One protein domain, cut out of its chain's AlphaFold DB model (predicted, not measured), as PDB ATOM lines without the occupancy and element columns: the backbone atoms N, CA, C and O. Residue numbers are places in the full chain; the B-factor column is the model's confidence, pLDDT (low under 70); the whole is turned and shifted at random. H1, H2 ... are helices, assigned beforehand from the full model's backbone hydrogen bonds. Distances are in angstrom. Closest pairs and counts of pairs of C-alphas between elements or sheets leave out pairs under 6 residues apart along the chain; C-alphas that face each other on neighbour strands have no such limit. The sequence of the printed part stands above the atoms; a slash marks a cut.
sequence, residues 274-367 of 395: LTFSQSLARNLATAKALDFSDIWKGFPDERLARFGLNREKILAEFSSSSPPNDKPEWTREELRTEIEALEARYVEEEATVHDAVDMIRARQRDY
ATOM      1  N   LEU A 274      38.377  30.522  -9.341       87.38
ATOM      2  CA  LEU A 274      38.151  29.784 -10.582       87.38
ATOM      3  C   LEU A 274      36.871  28.942 -10.501       87.38
ATOM      4  O   LEU A 274      36.119  28.886 -11.473       87.38
ATOM      5  N   THR A 275      36.600  28.317  -9.356       86.81
ATOM      6  CA  THR A 275      35.379  27.526  -9.129       86.81
ATOM      7  C   THR A 275      34.129  28.403  -9.191       86.81
ATOM      8  O   THR A 275      33.149  28.034  -9.845       86.81
ATOM      9  N   PHE A 276      34.168  29.587  -8.576       90.12
ATOM     10  CA  PHE A 276      33.082  30.564  -8.638       90.12
ATOM     11  C   PHE A 276      32.882  31.083 -10.061       90.12
ATOM     12  O   PHE A 276      31.758  31.063 -10.552       90.12
ATOM     13  N   SER A 277      33.960  31.436 -10.768       90.69
ATOM     14  CA  SER A 277      33.906  31.871 -12.171       90.69
ATOM     15  C   SER A 277      33.305  30.797 -13.093       90.69
ATOM     16  O   SER A 277      32.407  31.080 -13.886       90.69
ATOM     17  N   GLN A 278      33.716  29.533 -12.952       88.31
ATOM     18  CA  GLN A 278      33.156  28.417 -13.728       88.31
ATOM     19  C   GLN A 278      31.686  28.142 -13.392       88.31
ATOM     20  O   GLN A 278      30.897  27.818 -14.283       88.31
ATOM     21  N   SER A 279      31.304  28.265 -12.121       89.62
ATOM     22  CA  SER A 279      29.915  28.086 -11.688       89.62
ATOM     23  C   SER A 279      29.030  29.224 -12.197       89.62
ATOM     24  O   SER A 279      27.959  28.970 -12.737       89.62
ATOM     25  N   LEU A 280      29.525  30.463 -12.148       91.25
ATOM     26  CA  LEU A 280      28.867  31.637 -12.715       91.25
ATOM     27  C   LEU A 280      28.676  31.484 -14.229       91.25
ATOM     28  O   LEU A 280      27.576  31.694 -14.738       91.25
ATOM     29  N   ALA A 281      29.715  31.052 -14.950       90.94
ATOM     30  CA  ALA A 281      29.643  30.774 -16.384       90.94
ATOM     31  C   ALA A 281      28.567  29.731 -16.715       90.94
ATOM     32  O   ALA A 281      27.787  29.926 -17.649       90.94
ATOM     33  N   ARG A 282      28.490  28.655 -15.922       89.19
ATOM     34  CA  ARG A 282      27.457  27.624 -16.064       89.19
ATOM     35  C   ARG A 282      26.060  28.194 -15.829       89.19
ATOM     36  O   ARG A 282      25.199  28.000 -16.679       89.19
ATOM     37  N   ASN A 283      25.852  28.955 -14.753       89.62
ATOM     38  CA  ASN A 283      24.558  29.578 -14.450       89.62
ATOM     39  C   ASN A 283      24.111  30.536 -15.562       89.62
ATOM     40  O   ASN A 283      22.943  30.536 -15.944       89.62
ATOM     41  N   LEU A 284      25.032  31.324 -16.119       90.44
ATOM     42  CA  LEU A 284      24.741  32.234 -17.228       90.44
ATOM     43  C   LEU A 284      24.414  31.482 -18.527       90.44
ATOM     44  O   LEU A 284      23.506  31.886 -19.255       90.44
ATOM     45  N   ALA A 285      25.107  30.376 -18.811       88.88
ATOM     46  CA  ALA A 285      24.769  29.500 -19.932       88.88
ATOM     47  C   ALA A 285      23.374  28.877 -19.755       88.88
ATOM     48  O   ALA A 285      22.575  28.891 -20.692       88.88
ATOM     49  N   THR A 286      23.041  28.420 -18.542       86.62
ATOM     50  CA  THR A 286      21.701  27.924 -18.193       86.62
ATOM     51  C   THR A 286      20.639  29.017 -18.343       86.62
ATOM     52  O   THR A 286      19.606  28.770 -18.958       86.62
ATOM     53  N   ALA A 287      20.901  30.244 -17.878       88.06
ATOM     54  CA  ALA A 287      19.987  31.379 -18.034       88.06
ATOM     55  C   ALA A 287      19.676  31.651 -19.511       88.06
ATOM     56  O   ALA A 287      18.529  31.907 -19.874       88.06
ATOM     57  N   LYS A 288      20.690  31.551 -20.377       87.50
ATOM     58  CA  LYS A 288      20.507  31.692 -21.821       87.50
ATOM     59  C   LYS A 288      19.727  30.523 -22.429       87.50
ATOM     60  O   LYS A 288      18.885  30.758 -23.288       87.50
ATOM     61  N   ALA A 289      19.993  29.290 -21.998       86.06
ATOM     62  CA  ALA A 289      19.288  28.100 -22.481       86.06
ATOM     63  C   ALA A 289      17.793  28.104 -22.108       86.06
ATOM     64  O   ALA A 289      16.971  27.643 -22.893       86.06
ATOM     65  N   LEU A 290      17.445  28.669 -20.946       86.12
ATOM     66  CA  LEU A 290      16.068  28.840 -20.461       86.12
ATOM     67  C   LEU A 290      15.391  30.139 -20.950       86.12
ATOM     68  O   LEU A 290      14.295  30.469 -20.503       86.12
ATOM     69  N   ASP A 291      16.040  30.887 -21.849       85.12
ATOM     70  CA  ASP A 291      15.569  32.165 -22.406       85.12
ATOM     71  C   ASP A 291      15.284  33.268 -21.357       85.12
ATOM     72  O   ASP A 291      14.451  34.164 -21.533       85.12
ATOM     73  N   PHE A 292      16.027  33.267 -20.245       87.25
ATOM     74  CA  PHE A 292      16.048  34.361 -19.263       87.25
ATOM     75  C   PHE A 292      16.944  35.504 -19.760       87.25
ATOM     76  O   PHE A 292      18.035  35.775 -19.248       87.25
ATOM     77  N   SER A 293      16.492  36.153 -20.836       83.06
ATOM     78  CA  SER A 293      17.271  37.159 -21.566       83.06
ATOM     79  C   SER A 293      17.634  38.396 -20.737       83.06
ATOM     80  O   SER A 293      18.635  39.044 -21.033       83.06
ATOM     81  N   ASP A 294      16.862  38.717 -19.702       88.06
ATOM     82  CA  ASP A 294      17.131  39.780 -18.735       88.06
ATOM     83  C   ASP A 294      18.408  39.509 -17.932       88.06
ATOM     84  O   ASP A 294      19.268  40.387 -17.838       88.06
ATOM     85  N   ILE A 295      18.578  38.275 -17.447       87.25
ATOM     86  CA  ILE A 295      19.778  37.847 -16.718       87.25
ATOM     87  C   ILE A 295      20.988  37.899 -17.652       87.25
ATOM     88  O   ILE A 295      21.982  38.543 -17.335       87.25
ATOM     89  N   TRP A 296      20.896  37.296 -18.842       86.12
ATOM     90  CA  TRP A 296      22.013  37.275 -19.797       86.12
ATOM     91  C   TRP A 296      22.427  38.681 -20.268       86.12
ATOM     92  O   TRP A 296      23.617  38.981 -20.375       86.12
ATOM     93  N   LYS A 297      21.462  39.577 -20.526       87.38
ATOM     94  CA  LYS A 297      21.737  40.973 -20.923       87.38
ATOM     95  C   LYS A 297      22.283  41.822 -19.771       87.38
ATOM     96  O   LYS A 297      23.010  42.774 -20.039       87.38
ATOM     97  N   GLY A 298      21.988  41.465 -18.519       88.56
ATOM     98  CA  GLY A 298      22.537  42.103 -17.317       88.56
ATOM     99  C   GLY A 298      24.048  41.905 -17.118       88.56
ATOM    100  O   GLY A 298      24.637  42.523 -16.226       88.56
ATOM    101  N   PHE A 299      24.684  41.079 -17.955       90.19
ATOM    102  CA  PHE A 299      26.122  40.828 -17.962       90.19
ATOM    103  C   PHE A 299      26.766  41.360 -19.255       90.19
ATOM    104  O   PHE A 299      26.898  40.622 -20.241       90.19
ATOM    105  N   PRO A 300      27.155  42.653 -19.292       90.12
ATOM    106  CA  PRO A 300      27.993  43.190 -20.363       90.12
ATOM    107  C   PRO A 300      29.396  42.560 -20.335       90.12
ATOM    108  O   PRO A 300      29.819  42.022 -19.311       90.12
ATOM    109  N   ASP A 301      30.135  42.654 -21.446       89.56
ATOM    110  CA  ASP A 301      31.470  42.042 -21.565       89.56
ATOM    111  C   ASP A 301      32.452  42.584 -20.515       89.56
ATOM    112  O   ASP A 301      33.255  41.827 -19.982       89.56
ATOM    113  N   GLU A 302      32.321  43.855 -20.128       90.38
ATOM    114  CA  GLU A 302      33.095  44.467 -19.040       90.38
ATOM    115  C   GLU A 302      32.864  43.777 -17.687       90.38
ATOM    116  O   GLU A 302      33.807  43.560 -16.929       90.38
ATOM    117  N   ARG A 303      31.615  43.394 -17.384       91.38
ATOM    118  CA  ARG A 303      31.275  42.673 -16.147       91.38
ATOM    119  C   ARG A 303      31.791  41.240 -16.201       91.38
ATOM    120  O   ARG A 303      32.316  40.755 -15.209       91.38
ATOM    121  N   LEU A 304      31.690  40.581 -17.356       90.88
ATOM    122  CA  LEU A 304      32.215  39.224 -17.555       90.88
ATOM    123  C   LEU A 304      33.744  39.170 -17.449       90.88
ATOM    124  O   LEU A 304      34.284  38.233 -16.859       90.88
ATOM    125  N   ALA A 305      34.431  40.195 -17.958       90.25
ATOM    126  CA  ALA A 305      35.884  40.296 -17.912       90.25
ATOM    127  C   ALA A 305      36.428  40.326 -16.475       90.25
ATOM    128  O   ALA A 305      37.479  39.737 -16.228       90.25
ATOM    129  N   ARG A 306      35.694  40.921 -15.520       89.62
ATOM    130  CA  ARG A 306      36.065  40.915 -14.088       89.62
ATOM    131  C   ARG A 306      36.210  39.503 -13.524       89.62
ATOM    132  O   ARG A 306      37.089  39.259 -12.716       89.62
ATOM    133  N   PHE A 307      35.408  38.561 -14.016       88.50
ATOM    134  CA  PHE A 307      35.450  37.159 -13.597       88.50
ATOM    135  C   PHE A 307      36.353  36.289 -14.488       88.50
ATOM    136  O   PHE A 307      36.338  35.062 -14.373       88.50
ATOM    137  N   GLY A 308      37.108  36.887 -15.419       86.12
ATOM    138  CA  GLY A 308      37.921  36.160 -16.399       86.12
ATOM    139  C   GLY A 308      37.104  35.410 -17.462       86.12
ATOM    140  O   GLY A 308      37.608  34.474 -18.093       86.12
ATOM    141  N   LEU A 309      35.841  35.798 -17.663       88.88
ATOM    142  CA  LEU A 309      34.910  35.157 -18.588       88.88
ATOM    143  C   LEU A 309      34.757  35.953 -19.887       88.88
ATOM    144  O   LEU A 309      34.910  37.169 -19.932       88.88
ATOM    145  N   ASN A 310      34.413  35.244 -20.962       89.88
ATOM    146  CA  ASN A 310      34.014  35.827 -22.242       89.88
ATOM    147  C   ASN A 310      32.754  35.097 -22.723       89.88
ATOM    148  O   ASN A 310      32.655  33.879 -22.559       89.88
ATOM    149  N   ARG A 311      31.811  35.819 -23.340       89.00
ATOM    150  CA  ARG A 311      30.592  35.251 -23.928       89.00
ATOM    151  C   ARG A 311      30.890  34.079 -24.850       89.00
ATOM    152  O   ARG A 311      30.225  33.058 -24.740       89.00
ATOM    153  N   GLU A 312      31.903  34.186 -25.703       86.00
ATOM    154  CA  GLU A 312      32.282  33.098 -26.614       86.00
ATOM    155  C   GLU A 312      32.663  31.823 -25.855       86.00
ATOM    156  O   GLU A 312      32.168  30.745 -26.173       86.00
ATOM    157  N   LYS A 313      33.472  31.954 -24.794       83.75
ATOM    158  CA  LYS A 313      33.877  30.829 -23.940       83.75
ATOM    159  C   LYS A 313      32.693  30.231 -23.192       83.75
ATOM    160  O   LYS A 313      32.561  29.015 -23.160       83.75
ATOM    161  N   ILE A 314      31.811  31.068 -22.637       86.44
ATOM    162  CA  ILE A 314      30.603  30.602 -21.941       86.44
ATOM    163  C   ILE A 314      29.756  29.748 -22.891       86.44
ATOM    164  O   ILE A 314      29.337  28.645 -22.548       86.44
ATOM    165  N   LEU A 315      29.551  30.229 -24.116       84.81
ATOM    166  CA  LEU A 315      28.733  29.530 -25.098       84.81
ATOM    167  C   LEU A 315      29.404  28.271 -25.650       84.81
ATOM    168  O   LEU A 315      28.710  27.291 -25.906       84.81
ATOM    169  N   ALA A 316      30.722  28.277 -25.824       83.81
ATOM    170  CA  ALA A 316      31.456  27.131 -26.348       83.81
ATOM    171  C   ALA A 316      31.632  26.012 -25.310       83.81
ATOM    172  O   ALA A 316      31.462  24.842 -25.640       83.81
ATOM    173  N   GLU A 317      31.972  26.361 -24.067       79.81
ATOM    174  CA  GLU A 317      32.405  25.397 -23.047       79.81
ATOM    175  C   GLU A 317      31.282  24.998 -22.071       79.81
ATOM    176  O   GLU A 317      31.347  23.916 -21.489       79.81
ATOM    177  N   PHE A 318      30.243  25.829 -21.891       75.31
ATOM    178  CA  PHE A 318      29.240  25.639 -20.829       75.31
ATOM    179  C   PHE A 318      27.798  25.454 -21.329       75.31
ATOM    180  O   PHE A 318      26.934  25.082 -20.538       75.31
ATOM    181  N   SER A 319      27.516  25.632 -22.628       67.19
ATOM    182  CA  SER A 319      26.152  25.472 -23.181       67.19
ATOM    183  C   SER A 319      25.598  24.045 -23.104       67.19
ATOM    184  O   SER A 319      24.387  23.865 -23.182       67.19
ATOM    185  N   SER A 320      26.459  23.029 -22.990       58.69
ATOM    186  CA  SER A 320      26.059  21.615 -22.973       58.69
ATOM    187  C   SER A 320      26.106  20.969 -21.589       58.69
ATOM    188  O   SER A 320      25.765  19.794 -21.467       58.69
ATOM    189  N   SER A 321      26.584  21.670 -20.555       54.25
ATOM    190  CA  SER A 321      26.631  21.089 -19.212       54.25
ATOM    191  C   SER A 321      25.248  21.163 -18.574       54.25
ATOM    192  O   SER A 321      24.652  22.241 -18.566       54.25
ATOM    193  N   SER A 322      24.769  20.034 -18.037       52.22
ATOM    194  CA  SER A 322      23.579  19.968 -17.179       52.22
ATOM    195  C   SER A 322      23.547  21.125 -16.177       52.22
ATOM    196  O   SER A 322      24.619  21.606 -15.780       52.22
ATOM    197  N   PRO A 323      22.343  21.566 -15.758       54.78
ATOM    198  CA  PRO A 323      22.202  22.601 -14.749       54.78
ATOM    199  C   PRO A 323      23.147  22.322 -13.576       54.78
ATOM    200  O   PRO A 323      23.328  21.162 -13.191       54.78
ATOM    201  N   PRO A 324      23.781  23.365 -13.021       53.59
ATOM    202  CA  PRO A 324      24.600  23.198 -11.839       53.59
ATOM    203  C   PRO A 324      23.734  22.517 -10.783       53.59
ATOM    204  O   PRO A 324      22.623  22.969 -10.509       53.59
ATOM    205  N   ASN A 325      24.260  21.437 -10.206       55.06
ATOM    206  CA  ASN A 325      23.703  20.798  -9.021       55.06
ATOM    207  C   ASN A 325      22.437  19.941  -9.246       55.06
ATOM    208  O   ASN A 325      21.449  20.210  -8.580       55.06
ATOM    209  N   ASP A 326      22.448  18.956 -10.167       57.75
ATOM    210  CA  ASP A 326      21.443  17.868 -10.346       57.75
ATOM    211  C   ASP A 326      19.956  18.250 -10.139       57.75
ATOM    212  O   ASP A 326      19.105  17.417  -9.816       57.75
ATOM    213  N   LYS A 327      19.617  19.528 -10.320       60.22
ATOM    214  CA  LYS A 327      18.283  20.071 -10.106       60.22
ATOM    215  C   LYS A 327      17.580  20.073 -11.455       60.22
ATOM    216  O   LYS A 327      18.094  20.684 -12.394       60.22
ATOM    217  N   PRO A 328      16.424  19.399 -11.570       59.62
ATOM    218  CA  PRO A 328      15.766  19.215 -12.856       59.62
ATOM    219  C   PRO A 328      15.219  20.525 -13.434       59.62
ATOM    220  O   PRO A 328      15.171  20.657 -14.653       59.62
ATOM    221  N   GLU A 329      14.866  21.511 -12.598       74.38
ATOM    222  CA  GLU A 329      14.321  22.797 -13.046       74.38
ATOM    223  C   GLU A 329      14.827  23.952 -12.168       74.38
ATOM    224  O   GLU A 329      14.762  23.888 -10.942       74.38
ATOM    225  N   TRP A 330      15.340  25.005 -12.808       80.56
ATOM    226  CA  TRP A 330      15.712  26.269 -12.169       80.56
ATOM    227  C   TRP A 330      14.619  27.304 -12.423       80.56
ATOM    228  O   TRP A 330      14.288  27.575 -13.582       80.56
ATOM    229  N   THR A 331      14.099  27.940 -11.374       87.75
ATOM    230  CA  THR A 331      13.263  29.133 -11.561       87.75
ATOM    231  C   THR A 331      14.130  30.363 -11.844       87.75
ATOM    232  O   THR A 331      15.315  30.421 -11.503       87.75
ATOM    233  N   ARG A 332      13.538  31.389 -12.471       86.81
ATOM    234  CA  ARG A 332      14.233  32.653 -12.769       86.81
ATOM    235  C   ARG A 332      14.783  33.322 -11.504       86.81
ATOM    236  O   ARG A 332      15.905  33.818 -11.517       86.81
ATOM    237  N   GLU A 333      13.993  33.349 -10.433       89.62
ATOM    238  CA  GLU A 333      14.345  34.003  -9.165       89.62
ATOM    239  C   GLU A 333      15.455  33.251  -8.423       89.62
ATOM    240  O   GLU A 333      16.394  33.875  -7.930       89.62
ATOM    241  N   GLU A 334      15.409  31.917  -8.414       89.44
ATOM    242  CA  GLU A 334      16.465  31.089  -7.825       89.44
ATOM    243  C   GLU A 334      17.787  31.249  -8.572       89.44
ATOM    244  O   GLU A 334      18.822  31.459  -7.945       89.44
ATOM    245  N   LEU A 335      17.764  31.197  -9.910       88.44
ATOM    246  CA  LEU A 335      18.982  31.331 -10.710       88.44
ATOM    247  C   LEU A 335      19.606  32.717 -10.543       88.44
ATOM    248  O   LEU A 335      20.825  32.843 -10.452       88.44
ATOM    249  N   ARG A 336      18.769  33.758 -10.466       91.00
ATOM    250  CA  ARG A 336      19.219  35.121 -10.182       91.00
ATOM    251  C   ARG A 336      19.871  35.217  -8.805       91.00
ATOM    252  O   ARG A 336      20.968  35.754  -8.705       91.00
ATOM    253  N   THR A 337      19.223  34.665  -7.783       92.25
ATOM    254  CA  THR A 337      19.742  34.659  -6.409       92.25
ATOM    255  C   THR A 337      21.080  33.924  -6.332       92.25
ATOM    256  O   THR A 337      22.016  34.415  -5.710       92.25
ATOM    257  N   GLU A 338      21.211  32.782  -7.011       91.38
ATOM    258  CA  GLU A 338      22.461  32.017  -7.036       91.38
ATOM    259  C   GLU A 338      23.581  32.768  -7.769       91.38
ATOM    260  O   GLU A 338      24.724  32.767  -7.323       91.38
ATOM    261  N   ILE A 339      23.271  33.437  -8.885       91.81
ATOM    262  CA  ILE A 339      24.235  34.287  -9.598       91.81
ATOM    263  C   ILE A 339      24.717  35.429  -8.697       91.81
ATOM    264  O   ILE A 339      25.924  35.621  -8.566       91.81
ATOM    265  N   GLU A 340      23.798  36.149  -8.048       92.94
ATOM    266  CA  GLU A 340      24.131  37.243  -7.127       92.94
ATOM    267  C   GLU A 340      24.963  36.732  -5.931       92.94
ATOM    268  O   GLU A 340      25.937  37.372  -5.530       92.94
ATOM    269  N   ALA A 341      24.657  35.538  -5.412       93.88
ATOM    270  CA  ALA A 341      25.435  34.899  -4.352       93.88
ATOM    271  C   ALA A 341      26.851  34.497  -4.806       93.88
ATOM    272  O   ALA A 341      27.811  34.682  -4.058       93.88
ATOM    273  N   LEU A 342      27.005  33.962  -6.023       93.06
ATOM    274  CA  LEU A 342      28.314  33.621  -6.588       93.06
ATOM    275  C   LEU A 342      29.174  34.863  -6.832       93.06
ATOM    276  O   LEU A 342      30.374  34.825  -6.564       93.06
ATOM    277  N   GLU A 343      28.579  35.961  -7.301       93.75
ATOM    278  CA  GLU A 343      29.288  37.233  -7.449       93.75
ATOM    279  C   GLU A 343      29.754  37.781  -6.099       93.75
ATOM    280  O   GLU A 343      30.912  38.174  -5.978       93.75
ATOM    281  N   ALA A 344      28.891  37.761  -5.080       94.19
ATOM    282  CA  ALA A 344      29.254  38.207  -3.737       94.19
ATOM    283  C   ALA A 344      30.427  37.393  -3.168       94.19
ATOM    284  O   ALA A 344      31.407  37.976  -2.709       94.19
ATOM    285  N   ARG A 345      30.376  36.057  -3.284       93.75
ATOM    286  CA  ARG A 345      31.470  35.166  -2.856       93.75
ATOM    287  C   ARG A 345      32.766  35.412  -3.624       93.75
ATOM    288  O   ARG A 345      33.839  35.338  -3.038       93.75
ATOM    289  N   TYR A 346      32.680  35.694  -4.924       93.75
ATOM    290  CA  TYR A 346      33.857  36.018  -5.728       93.75
ATOM    291  C   TYR A 346      34.516  37.318  -5.261       93.75
ATOM    292  O   TYR A 346      35.727  37.348  -5.088       93.75
ATOM    293  N   VAL A 347      33.728  38.375  -5.044       93.38
ATOM    294  CA  VAL A 347      34.240  39.683  -4.606       93.38
ATOM    295  C   VAL A 347      34.838  39.604  -3.201       93.38
ATOM    296  O   VAL A 347      35.889  40.189  -2.954       93.38
ATOM    297  N   GLU A 348      34.193  38.872  -2.292       93.56
ATOM    298  CA  GLU A 348      34.721  38.636  -0.946       93.56
ATOM    299  C   GLU A 348      36.070  37.908  -1.002       93.56
ATOM    300  O   GLU A 348      37.038  38.373  -0.409       93.56
ATOM    301  N   GLU A 349      36.167  36.825  -1.775       91.25
ATOM    302  CA  GLU A 349      37.416  36.073  -1.932       91.25
ATOM    303  C   GLU A 349      38.512  36.886  -2.646       91.25
ATOM    304  O   GLU A 349      39.695  36.775  -2.333       91.25
ATOM    305  N   GLU A 350      38.155  37.734  -3.610       90.44
ATOM    306  CA  GLU A 350      39.124  38.623  -4.255       90.44
ATOM    307  C   GLU A 350      39.698  39.635  -3.252       90.44
ATOM    308  O   GLU A 350      40.909  39.872  -3.243       90.44
ATOM    309  N   ALA A 351      38.855  40.177  -2.368       91.88
ATOM    310  CA  ALA A 351      39.283  41.081  -1.307       91.88
ATOM    311  C   ALA A 351      40.189  40.381  -0.282       91.88
ATOM    312  O   ALA A 351      41.242  40.918   0.059       91.88
ATOM    313  N   THR A 352      39.853  39.160   0.155       90.19
ATOM    314  CA  THR A 352      40.700  38.406   1.099       90.19
ATOM    315  C   THR A 352      42.073  38.095   0.505       90.19
ATOM    316  O   THR A 352      43.092  38.235   1.187       90.19
ATOM    317  N   VAL A 353      42.129  37.719  -0.778       87.62
ATOM    318  CA  VAL A 353      43.388  37.496  -1.499       87.62
ATOM    319  C   VAL A 353      44.185  38.794  -1.610       87.62
ATOM    320  O   VAL A 353      45.393  38.782  -1.372       87.62
ATOM    321  N   HIS A 354      43.533  39.907  -1.949       88.69
ATOM    322  CA  HIS A 354      44.181  41.212  -2.062       88.69
ATOM    323  C   HIS A 354      44.803  41.660  -0.734       88.69
ATOM    324  O   HIS A 354      46.001  41.950  -0.685       88.69
ATOM    325  N   ASP A 355      44.032  41.611   0.353       89.44
ATOM    326  CA  ASP A 355      44.488  41.980   1.694       89.44
ATOM    327  C   ASP A 355      45.665  41.103   2.146       89.44
ATOM    328  O   ASP A 355      46.667  41.602   2.667       89.44
ATOM    329  N   ALA A 356      45.597  39.790   1.894       85.88
ATOM    330  CA  ALA A 356      46.677  38.864   2.225       85.88
ATOM    331  C   ALA A 356      47.976  39.190   1.469       85.88
ATOM    332  O   ALA A 356      49.067  39.161   2.048       85.88
ATOM    333  N   VAL A 357      47.876  39.528   0.181       85.56
ATOM    334  CA  VAL A 357      49.025  39.939  -0.635       85.56
ATOM    335  C   VAL A 357      49.625  41.241  -0.106       85.56
ATOM    336  O   VAL A 357      50.846  41.346   0.031       85.56
ATOM    337  N   ASP A 358      48.795  42.217   0.244       85.88
ATOM    338  CA  ASP A 358      49.262  43.505   0.748       85.88
ATOM    339  C   ASP A 358      49.919  43.398   2.126       85.88
ATOM    340  O   ASP A 358      50.965  44.015   2.356       85.88
ATOM    341  N   MET A 359      49.409  42.530   3.005       85.81
ATOM    342  CA  MET A 359      50.076  42.190   4.264       85.81
ATOM    343  C   MET A 359      51.485  41.634   4.036       85.81
ATOM    344  O   MET A 359      52.429  42.030   4.722       85.81
ATOM    345  N   ILE A 360      51.662  40.744   3.056       83.75
ATOM    346  CA  ILE A 360      52.978  40.186   2.718       83.75
ATOM    347  C   ILE A 360      53.897  41.250   2.127       83.75
ATOM    348  O   ILE A 360      55.063  41.355   2.511       83.75
ATOM    349  N   ARG A 361      53.374  42.105   1.253       78.25
ATOM    350  CA  ARG A 361      54.138  43.222   0.692       78.25
ATOM    351  C   ARG A 361      54.517  44.262   1.750       78.25
ATOM    352  O   ARG A 361      55.530  44.942   1.593       78.25
ATOM    353  N   ALA A 362      53.753  44.388   2.834       77.00
ATOM    354  CA  ALA A 362      54.117  45.220   3.980       77.00
ATOM    355  C   ALA A 362      55.288  44.636   4.795       77.00
ATOM    356  O   ALA A 362      56.021  45.393   5.432       77.00
ATOM    357  N   ARG A 363      55.531  43.316   4.734       77.88
ATOM    358  CA  ARG A 363      56.721  42.690   5.342       77.88
ATOM    359  C   ARG A 363      58.017  43.003   4.591       77.88
ATOM    360  O   ARG A 363      59.088  42.868   5.163       77.88
ATOM    361  N   GLN A 364      57.933  43.459   3.341       72.12
ATOM    362  CA  GLN A 364      59.092  43.840   2.519       72.12
ATOM    363  C   GLN A 364      59.592  45.274   2.785       72.12
ATOM    364  O   GLN A 364      60.349  45.822   1.984       72.12
ATOM    365  N   ARG A 365      59.128  45.918   3.863       73.19
ATOM    366  CA  ARG A 365      59.571  47.261   4.264       73.19
ATOM    367  C   ARG A 365      60.921  47.182   4.968       73.19
ATOM    368  O   ARG A 365      61.137  46.283   5.781       73.19
ATOM    369  N   ASP A 366      61.802  48.136   4.684       71.38
ATOM    370  CA  ASP A 366      63.043  48.271   5.439       71.38
ATOM    371  C   ASP A 366      62.770  49.032   6.742       71.38
ATOM    372  O   ASP A 366      62.384  50.198   6.744       71.38
ATOM    373  N   TYR A 367      62.946  48.353   7.874       76.06
ATOM    374  CA  TYR A 367      62.797  48.956   9.199       76.06
ATOM    375  C   TYR A 367      64.122  49.522   9.729       76.06
ATOM    376  O   TYR A 367      64.136  50.161  10.782       76.06
TER     377      TYR A 367
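Overview. This is residues 274 to 367 of the 395 residues of a protein of Xylaria flabelliformis (UniProt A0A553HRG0). Look for a compact head of helices with a long arm: H1 and the first part of the long helix H5 lie side by side, running opposite ways, and residues 350 to 367, of which 350 to 363 belong to H5, stick out of the head. Short H4 crosses H1 on the side away from H5, short H2 packs near the last residues of H1, and the long link from H4 leads round to the first residue of H5. The printed part has 94 residues with five named helices in the order H1, H2, H3, H4, H5 and no named strand; the class is all helix. The whole is loose, with a radius of gyration of the C-alphas of 16.4 A, and spans 59 by 24 by 21 A, the arm making the length.

Along the chain. Find C-alpha 274 at (38.151, 29.784, -10.582); from there H1 runs through residues 274 to 289, 22.4 A from first to last C-alpha. Next come H2, residues 293 to 297, 5.9 A; H3, residues 301 to 306, 8.8 A; and H4, residues 311 to 317, 10.1 A. H5, residues 332 to 363, begins at C-alpha 332 at (14.233, 32.653, -12.769) and runs 47.3 A to C-alpha 363 at (56.721, 42.690, 5.342).

Arrangement. Begin at the hub, H1, which touches H2, H4 and H5. H1 and H5 touch with residues 332 to 346 of H5 alone, at a shallow tilt of 22 degrees, opposite ways; their closest C-alphas, of Phe 276 and Leu 342, are 6.0 A apart. With residues 281 to 285 alone, H1 touches H4, about perpendicular at 84 degrees; the closest C-alphas are those of Ala 281 and Ile 314, 5.6 A apart. With residues 284 to 288 alone it touches H2, closest at the C-alphas of Lys 288 and Trp 296, 6.1 A. H3 touches no helix; it is close to H4 but not clearly touching, with the closest C-alphas, of Asp 301 and Arg 311, 7.2 A apart. H3 is apart from H1 and from H5. In the backbones of H1, H2, H4 and H5, every O i to N i+4 pair is within hydrogen-bond range; in H3 it is 1 of 2.

Size, cuts and confidence. The two C-alphas farthest apart are those of Pro 328 and Tyr 367, 59.9 A. Leave out residues 350 to 367, which stand free, and the remaining 76 residues span 29 by 25 by 21 A. The printed part has no cut. The links H1 to H2, H2 to H3 and H3 to H4 are tight; the link H4 to H5, residues 318 to 331, is long. Within it look at residues 319 to 328, where pLDDT is under 70; the mean of the printed part is 84.1.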